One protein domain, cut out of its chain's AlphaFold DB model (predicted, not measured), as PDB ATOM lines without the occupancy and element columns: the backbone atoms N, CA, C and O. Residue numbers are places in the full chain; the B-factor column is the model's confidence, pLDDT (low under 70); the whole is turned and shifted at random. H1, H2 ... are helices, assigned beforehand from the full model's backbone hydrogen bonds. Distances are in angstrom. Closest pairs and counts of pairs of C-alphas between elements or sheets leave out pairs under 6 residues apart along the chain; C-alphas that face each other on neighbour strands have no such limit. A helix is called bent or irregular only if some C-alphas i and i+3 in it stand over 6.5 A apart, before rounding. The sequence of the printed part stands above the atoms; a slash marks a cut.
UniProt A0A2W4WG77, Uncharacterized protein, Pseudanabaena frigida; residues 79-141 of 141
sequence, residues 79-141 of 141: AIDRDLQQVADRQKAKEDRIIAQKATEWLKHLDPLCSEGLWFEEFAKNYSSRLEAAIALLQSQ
ATOM      1  N   ALA A  79     136.518 116.947 103.034       59.97
ATOM      2  CA  ALA A  79     135.472 116.781 104.040       59.97
ATOM      3  C   ALA A  79     134.080 117.080 103.463       59.97
ATOM      4  O   ALA A  79     133.134 116.353 103.755       59.97
ATOM      5  N   ILE A  80     133.978 118.106 102.612       61.53
ATOM      6  CA  ILE A  80     132.742 118.461 101.901       61.53
ATOM      7  C   ILE A  80     132.389 117.379 100.874       61.53
ATOM      8  O   ILE A  80     131.238 116.958 100.809       61.53
ATOM      9  N   ASP A  81     133.378 116.884 100.125       67.38
ATOM     10  CA  ASP A  81     133.177 115.821  99.130       67.38
ATOM     11  C   ASP A  81     132.687 114.521  99.791       67.38
ATOM     12  O   ASP A  81     131.714 113.900  99.367       67.38
ATOM     13  N   ARG A  82     133.298 114.155 100.927       70.69
ATOM     14  CA  ARG A  82     132.894 112.986 101.714       70.69
ATOM     15  C   ARG A  82     131.461 113.100 102.239       70.69
ATOM     16  O   ARG A  82     130.739 112.103 102.223       70.69
ATOM     17  N   ASP A  83     131.065 114.265 102.747       71.12
ATOM     18  CA  ASP A  83     129.710 114.471 103.271       71.12
ATOM     19  C   ASP A  83     128.671 114.416 102.140       71.12
ATOM     20  O   ASP A  83     127.672 113.703 102.244       71.12
ATOM     21  N   LEU A  84     128.968 115.052 101.001       72.81
ATOM     22  CA  LEU A  84     128.118 115.014  99.812       72.81
ATOM     23  C   LEU A  84     127.939 113.584  99.284       72.81
ATOM     24  O   LEU A  84     126.820 113.172  98.966       72.81
ATOM     25  N   GLN A  85     129.015 112.799  99.256       71.81
ATOM     26  CA  GLN A  85     128.969 111.406  98.828       71.81
ATOM     27  C   GLN A  85     128.172 110.535  99.808       71.81
ATOM     28  O   GLN A  85     127.347 109.726  99.388       71.81
ATOM     29  N   GLN A  86     128.307 110.771 101.115       72.19
ATOM     30  CA  GLN A  86     127.520 110.066 102.126       72.19
ATOM     31  C   GLN A  86     126.016 110.382 102.027       72.19
ATOM     32  O   GLN A  86     125.179 109.500 102.262       72.19
ATOM     33  N   VAL A  87     125.653 111.620 101.690       74.12
ATOM     34  CA  VAL A  87     124.257 112.007 101.442       74.12
ATOM     35  C   VAL A  87     123.734 111.352 100.162       74.12
ATOM     36  O   VAL A  87     122.639 110.784 100.190       74.12
ATOM     37  N   ALA A  88     124.520 111.353  99.081       72.44
ATOM     38  CA  ALA A  88     124.162 110.706  97.819       72.44
ATOM     39  C   ALA A  88     123.942 109.192  97.986       72.44
ATOM     40  O   ALA A  88     122.920 108.668  97.545       72.44
ATOM     41  N   ASP A  89     124.827 108.504  98.712       75.38
ATOM     42  CA  ASP A  89     124.708 107.067  98.980       75.38
ATOM     43  C   ASP A  89     123.450 106.739  99.798       75.38
ATOM     44  O   ASP A  89     122.737 105.769  99.519       75.38
ATOM     45  N   ARG A  90     123.128 107.567 100.802       76.50
ATOM     46  CA  ARG A  90     121.898 107.408 101.596       76.50
ATOM     47  C   ARG A  90     120.645 107.638 100.767       76.50
ATOM     48  O   ARG A  90     119.638 106.976 101.013       76.50
ATOM     49  N   GLN A  91     120.687 108.590  99.844       76.69
ATOM     50  CA  GLN A  91     119.560 108.905  98.983       76.69
ATOM     51  C   GLN A  91     119.329 107.783  97.967       76.69
ATOM     52  O   GLN A  91     118.222 107.251  97.894       76.69
ATOM     53  N   LYS A  92     120.399 107.313  97.319       80.12
ATOM     54  CA  LYS A  92     120.365 106.169  96.406       80.12
ATOM     55  C   LYS A  92     119.819 104.911  97.084       80.12
ATOM     56  O   LYS A  92     118.908 104.279  96.569       80.12
ATOM     57  N   ALA A  93     120.261 104.610  98.306       81.06
ATOM     58  CA  ALA A  93     119.755 103.455  99.049       81.06
ATOM     59  C   ALA A  93     118.251 103.539  99.383       81.06
ATOM     60  O   ALA A  93     117.593 102.508  99.537       81.06
ATOM     61  N   LYS A  94     117.689 104.746  99.542       85.25
ATOM     62  CA  LYS A  94     116.239 104.923  99.728       85.25
ATOM     63  C   LYS A  94     115.496 104.711  98.415       85.25
ATOM     64  O   LYS A  94     114.483 104.017  98.414       85.25
ATOM     65  N   GLU A  95     116.005 105.278  97.329       85.69
ATOM     66  CA  GLU A  95     115.440 105.134  95.986       85.69
ATOM     67  C   GLU A  95     115.435 103.668  95.552       85.69
ATOM     68  O   GLU A  95     114.384 103.148  95.184       85.69
ATOM     69  N   ASP A  96     116.547 102.960  95.748       85.94
ATOM     70  CA  ASP A  96     116.670 101.531  95.462       85.94
ATOM     71  C   ASP A  96     115.630 100.702  96.236       85.94
ATOM     72  O   ASP A  96     115.029  99.780  95.688       85.94
ATOM     73  N   ARG A  97     115.350 101.047  97.504       88.94
ATOM     74  CA  ARG A  97     114.317 100.366  98.306       88.94
ATOM     75  C   ARG A  97     112.908 100.628  97.788       88.94
ATOM     76  O   ARG A  97     112.101  99.702  97.756       88.94
ATOM     77  N   ILE A  98     112.609 101.868  97.407       91.81
ATOM     78  CA  ILE A  98     111.298 102.246  96.859       91.81
ATOM     79  C   ILE A  98     111.073 101.529  95.526       91.81
ATOM     80  O   ILE A  98     110.015 100.940  95.306       91.81
ATOM     81  N   ILE A  99     112.086 101.519  94.659       92.56
ATOM     82  CA  ILE A  99     112.033 100.836  93.366       92.56
ATOM     83  C   ILE A  99     111.904  99.328  93.567       92.56
ATOM     84  O   ILE A  99     111.079  98.706  92.906       92.56
ATOM     85  N   ALA A 100     112.637  98.735  94.513       91.69
ATOM     86  CA  ALA A 100     112.504  97.318  94.834       91.69
ATOM     87  C   ALA A 100     111.085  96.964  95.311       91.69
ATOM     88  O   ALA A 100     110.525  95.962  94.871       91.69
ATOM     89  N   GLN A 101     110.464  97.795  96.155       94.00
ATOM     90  CA  GLN A 101     109.068  97.599  96.564       94.00
ATOM     91  C   GLN A 101     108.122  97.671  95.361       94.00
ATOM     92  O   GLN A 101     107.357  96.733  95.131       94.00
ATOM     93  N   LYS A 102     108.248  98.712  94.533       93.31
ATOM     94  CA  LYS A 102     107.448  98.872  93.312       93.31
ATOM     95  C   LYS A 102     107.632  97.695  92.346       93.31
ATOM     96  O   LYS A 102     106.654  97.207  91.795       93.31
ATOM     97  N   ALA A 103     108.857  97.193  92.194       93.50
ATOM     98  CA  ALA A 103     109.171  96.019  91.384       93.50
ATOM     99  C   ALA A 103     108.469  94.766  91.917       93.50
ATOM    100  O   ALA A 103     107.883  94.009  91.148       93.50
ATOM    101  N   THR A 104     108.480  94.557  93.238       93.50
ATOM    102  CA  THR A 104     107.780  93.415  93.845       93.50
ATOM    103  C   THR A 104     106.266  93.504  93.707       93.50
ATOM    104  O   THR A 104     105.621  92.475  93.521       93.50
ATOM    105  N   GLU A 105     105.685  94.701  93.790       95.00
ATOM    106  CA  GLU A 105     104.253  94.905  93.565       95.00
ATOM    107  C   GLU A 105     103.893  94.681  92.100       95.00
ATOM    108  O   GLU A 105     102.978  93.915  91.807       95.00
ATOM    109  N   TRP A 106     104.659  95.264  91.180       93.81
ATOM    110  CA  TRP A 106     104.465  95.071  89.748       93.81
ATOM    111  C   TRP A 106     104.543  93.587  89.366       93.81
ATOM    112  O   TRP A 106     103.633  93.088  88.714       93.81
ATOM    113  N   LEU A 107     105.523  92.838  89.883       91.44
ATOM    114  CA  LEU A 107     105.628  91.388  89.658       91.44
ATOM    115  C   LEU A 107     104.448  90.580  90.210       91.44
ATOM    116  O   LEU A 107     104.146  89.520  89.674       91.44
ATOM    117  N   LYS A 108     103.788  91.038  91.283       91.94
ATOM    118  CA  LYS A 108     102.575  90.382  91.803       91.94
ATOM    119  C   LYS A 108     101.363  90.632  90.911       91.94
ATOM    120  O   LYS A 108     100.472  89.789  90.861       91.94
ATOM    121  N   HIS A 109     101.310  91.796  90.271       91.12
ATOM    122  CA  HIS A 109     100.236  92.172  89.355       91.12
ATOM    123  C   HIS A 109     100.468  91.679  87.924       91.12
ATOM    124  O   HIS A 109      99.513  91.588  87.156       91.12
ATOM    125  N   LEU A 110     101.712  91.352  87.577       90.25
ATOM    126  CA  LEU A 110     102.083  90.826  86.276       90.25
ATOM    127  C   LEU A 110     101.505  89.418  86.090       90.25
ATOM    128  O   LEU A 110     101.879  88.479  86.793       90.25
ATOM    129  N   ASP A 111     100.604  89.271  85.120       89.06
ATOM    130  CA  ASP A 111     100.078  87.970  84.710       89.06
ATOM    131  C   ASP A 111     101.086  87.270  83.777       89.06
ATOM    132  O   ASP A 111     101.361  87.783  82.691       89.06
ATOM    133  N   PRO A 112     101.626  86.090  84.135       85.62
ATOM    134  CA  PRO A 112     102.584  85.369  83.295       85.62
ATOM    135  C   PRO A 112     102.056  84.997  81.903       85.62
ATOM    136  O   PRO A 112     102.849  84.731  81.002       85.62
ATOM    137  N   LEU A 113     100.733  84.929  81.729       87.19
ATOM    138  CA  LEU A 113     100.104  84.539  80.466       87.19
ATOM    139  C   LEU A 113      99.747  85.734  79.577       87.19
ATOM    140  O   LEU A 113      99.354  85.537  78.425       87.19
ATOM    141  N   CYS A 114      99.874  86.964  80.081       91.44
ATOM    142  CA  CYS A 114      99.634  88.148  79.273       91.44
ATOM    143  C   CYS A 114     100.846  88.466  78.384       91.44
ATOM    144  O   CYS A 114     101.960  87.988  78.600       91.44
ATOM    145  N   SER A 115     100.639  89.307  77.369       89.25
ATOM    146  CA  SER A 115     101.709  89.727  76.455       89.25
ATOM    147  C   SER A 115     102.884  90.394  77.179       89.25
ATOM    148  O   SER A 115     104.030  90.193  76.792       89.25
ATOM    149  N   GLU A 116     102.603  91.161  78.237       88.81
ATOM    150  CA  GLU A 116     103.624  91.818  79.061       88.81
ATOM    151  C   GLU A 116     104.392  90.801  79.915       88.81
ATOM    152  O   GLU A 116     105.614  90.878  79.991       88.81
ATOM    153  N   GLY A 117     103.708  89.802  80.482       90.94
ATOM    154  CA  GLY A 117     104.331  88.714  81.232       90.94
ATOM    155  C   GLY A 117     105.251  87.858  80.370       90.94
ATOM    156  O   GLY A 117     106.385  87.593  80.758       90.94
ATOM    157  N   LEU A 118     104.810  87.494  79.162       91.38
ATOM    158  CA  LEU A 118     105.619  86.721  78.215       91.38
ATOM    159  C   LEU A 118     106.874  87.480  77.776       91.38
ATOM    160  O   LEU A 118     107.972  86.920  77.798       91.38
ATOM    161  N   TRP A 119     106.727  88.758  77.416       93.81
ATOM    162  CA  TRP A 119     107.873  89.593  77.058       93.81
ATOM    163  C   TRP A 119     108.815  89.799  78.251       93.81
ATOM    164  O   TRP A 119     110.035  89.708  78.108       93.81
ATOM    165  N   PHE A 120     108.265  90.012  79.448       94.50
ATOM    166  CA  PHE A 120     109.065  90.170  80.653       94.50
ATOM    167  C   PHE A 120     109.849  88.901  81.009       94.50
ATOM    168  O   PHE A 120     110.995  89.002  81.433       94.50
ATOM    169  N   GLU A 121     109.289  87.708  80.809       91.81
ATOM    170  CA  GLU A 121     110.012  86.447  81.014       91.81
ATOM    171  C   GLU A 121     111.191  86.299  80.037       91.81
ATOM    172  O   GLU A 121     112.247  85.786  80.411       91.81
ATOM    173  N   GLU A 122     111.073  86.778  78.795       92.19
ATOM    174  CA  GLU A 122     112.216  86.840  77.875       92.19
ATOM    175  C   GLU A 122     113.263  87.856  78.323       92.19
ATOM    176  O   GLU A 122     114.460  87.557  78.316       92.19
ATOM    177  N   PHE A 123     112.821  89.030  78.771       92.88
ATOM    178  CA  PHE A 123     113.695  90.064  79.306       92.88
ATOM    179  C   PHE A 123     114.453  89.579  80.553       92.88
ATOM    180  O   PHE A 123     115.673  89.742  80.643       92.88
ATOM    181  N   ALA A 124     113.761  88.903  81.473       94.25
ATOM    182  CA  ALA A 124     114.293  88.440  82.749       94.25
ATOM    183  C   ALA A 124     115.353  87.340  82.623       94.25
ATOM    184  O   ALA A 124     116.178  87.203  83.524       94.25
ATOM    185  N   LYS A 125     115.404  86.606  81.503       92.19
ATOM    186  CA  LYS A 125     116.465  85.612  81.234       92.19
ATOM    187  C   LYS A 125     117.869  86.216  81.199       92.19
ATOM    188  O   LYS A 125     118.838  85.496  81.410       92.19
ATOM    189  N   ASN A 126     117.984  87.517  80.927       93.00
ATOM    190  CA  ASN A 126     119.268  88.219  80.894       93.00
ATOM    191  C   ASN A 126     119.762  88.637  82.288       93.00
ATOM    192  O   ASN A 126     120.867  89.161  82.410       93.00
ATOM    193  N   TYR A 127     118.957  88.418  83.330       93.81
ATOM    194  CA  TYR A 127     119.246  88.831  84.697       93.81
ATOM    195  C   TYR A 127     119.315  87.628  85.633       93.81
ATOM    196  O   TYR A 127     118.726  86.575  85.396       93.81
ATOM    197  N   SER A 128     119.999  87.812  86.759       90.94
ATOM    198  CA  SER A 128     120.132  86.794  87.806       90.94
ATOM    199  C   SER A 128     118.794  86.429  88.460       90.94
ATOM    200  O   SER A 128     118.645  85.337  89.007       90.94
ATOM    201  N   SER A 129     117.812  87.340  88.442       92.12
ATOM    202  CA  SER A 129     116.479  87.109  89.001       92.12
ATOM    203  C   SER A 129     115.398  87.954  88.317       92.12
ATOM    204  O   SER A 129     115.673  89.036  87.796       92.12
ATOM    205  N   ARG A 130     114.136  87.499  88.397       90.62
ATOM    206  CA  ARG A 130     112.969  88.283  87.947       90.62
ATOM    207  C   ARG A 130     112.826  89.601  88.706       90.62
ATOM    208  O   ARG A 130     112.448  90.602  88.119       90.62
ATOM    209  N   LEU A 131     113.158  89.625  89.994       92.31
ATOM    210  CA  LEU A 131     113.117  90.856  90.783       92.31
ATOM    211  C   LEU A 131     114.121  91.883  90.255       92.31
ATOM    212  O   LEU A 131     113.781  93.051  90.112       92.31
ATOM    213  N   GLU A 132     115.328  91.441  89.912       92.56
ATOM    214  CA  GLU A 132     116.369  92.321  89.384       92.56
ATOM    215  C   GLU A 132     116.039  92.841  87.985       92.56
ATOM    216  O   GLU A 132     116.204  94.029  87.721       92.56
ATOM    217  N   ALA A 133     115.462  91.994  87.132       94.38
ATOM    218  CA  ALA A 133     114.917  92.432  85.853       94.38
ATOM    219  C   ALA A 133     113.815  93.493  86.044       94.38
ATOM    220  O   ALA A 133     113.836  94.536  85.399       94.38
ATOM    221  N   ALA A 134     112.875  93.280  86.969       94.19
ATOM    222  CA  ALA A 134     111.813  94.250  87.238       94.19
ATOM    223  C   ALA A 134     112.361  95.585  87.774       94.19
ATOM    224  O   ALA A 134     111.876  96.645  87.382       94.19
ATOM    225  N   ILE A 135     113.397  95.555  88.621       93.88
ATOM    226  CA  ILE A 135     114.095  96.768  89.071       93.88
ATOM    227  C   ILE A 135     114.730  97.493  87.880       93.88
ATOM    228  O   ILE A 135     114.486  98.685  87.711       93.88
ATOM    229  N   ALA A 136     115.484  96.783  87.036       92.69
ATOM    230  CA  ALA A 136     116.143  97.368  85.869       92.69
ATOM    231  C   ALA A 136     115.133  97.984  84.888       92.69
ATOM    232  O   ALA A 136     115.342  99.088  84.389       92.69
ATOM    233  N   LEU A 137     113.999  97.310  84.668       92.50
ATOM    234  CA  LEU A 137     112.907  97.824  83.848       92.50
ATOM    235  C   LEU A 137     112.351  99.127  84.433       92.50
ATOM    236  O   LEU A 137     112.255 100.115  83.715       92.50
ATOM    237  N   LEU A 138     112.037  99.162  85.731       91.31
ATOM    238  CA  LEU A 138     111.484 100.351  86.391       91.31
ATOM    239  C   LEU A 138     112.478 101.514  86.511       91.31
ATOM    240  O   LEU A 138     112.041 102.656  86.600       91.31
ATOM    241  N   GLN A 139     113.781 101.237  86.519       89.38
ATOM    242  CA  GLN A 139     114.837 102.254  86.467       89.38
ATOM    243  C   GLN A 139     115.034 102.832  85.060       89.38
ATOM    244  O   GLN A 139     115.555 103.933  84.927       89.38
ATOM    245  N   SER A 140     114.649 102.084  84.021       84.12
ATOM    246  CA  SER A 140     114.767 102.500  82.616       84.12
ATOM    247  C   SER A 140     113.574 103.309  82.084       84.12
ATOM    248  O   SER A 140     113.588 103.688  80.914       84.12
ATOM    249  N   GLN A 141     112.552 103.540  82.920       72.06
ATOM    250  CA  GLN A 141     111.321 104.279  82.594       72.06
ATOM    251  C   GLN A 141     111.397 105.752  83.003       72.06
ATOM    252  O   GLN A 141     112.080 106.057  84.006       72.06
TER     253      GLN A 141
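What this domain is: This is residues 79 to 141 of the 141 residues of an uncharacterized protein of Pseudanabaena frigida (UniProt A0A2W4WG77). One long helix, H1, makes the length of the model, and two short helices, H2 and H3, gather with its later part into a small head, while the first half of H1, residues 79 to 94, sticks out as a free arm. H3 crosses H1 at residues 99 to 107, and H2 makes a corner with H3 and has no contact with H1. The printed part has 63 residues, with three named helices in the order H1, H2, H3 and no named strand; the class is all helix. The whole is loose, with a radius of gyration of the C-alphas of 15.3 A, and spans 53 by 21 by 18 A.

Where its parts are: Begin at C-alpha 79, at (135.472, 116.781, 104.040). From there H1 runs through residues 79 to 109, 45.4 A from first to last C-alpha, and ends at C-alpha 109, at (100.236, 92.172, 89.355). Go on to Ser 115, where H2 begins; it holds residues 115 to 124 and is 14.1 A long from first to last C-alpha. Next look at Arg 130, where H3 begins; it holds residues 130 to 139, is 14.2 A long from first to last C-alpha, and ends at C-alpha 139, at (114.837, 102.254, 86.467). None of the three helices is bent.

How they stand to each other: Start on H1 at Ala 103 and compare it with Ala 134 of H3: these are the closest C-alphas of the two helices, 5.2 A apart. H1 and H3 touch, H1 with residues 99 to 107 alone, and 14 pairs of their C-alphas are within 8 A. Their lines stand at a steep tilt of 61 degrees, and they run opposite ways. H1 and H2 are apart, with no C-alpha of the one within 8 A of the other. H2 and H3 touch only at the corner by their link, and there the closest C-alphas, those of Ala 124 and Ala 133, are 5.1 A apart. The lines of H2 and H3 are about perpendicular, at 78 degrees. In the backbones of H1, H2 and H3, every O i to N i+4 pair is within hydrogen-bond range.

The domain as a whole: Look at Ala 79 and Leu 113 for the two C-alphas farthest apart, 53.3 A. Residues 79 to 94, which belong to H1, stand free; without them the body has 47 residues and spans 29 by 21 by 18 A, with a radius of gyration of 10.0 A. The links H1 to H2 and H2 to H3 are both tight, with 5 residues in each. The printed part has no cut and ends at Gln 141, the chain's last residue. The mean pLDDT of the printed part is 86.5, and it is under 70 at residues 79 to 81.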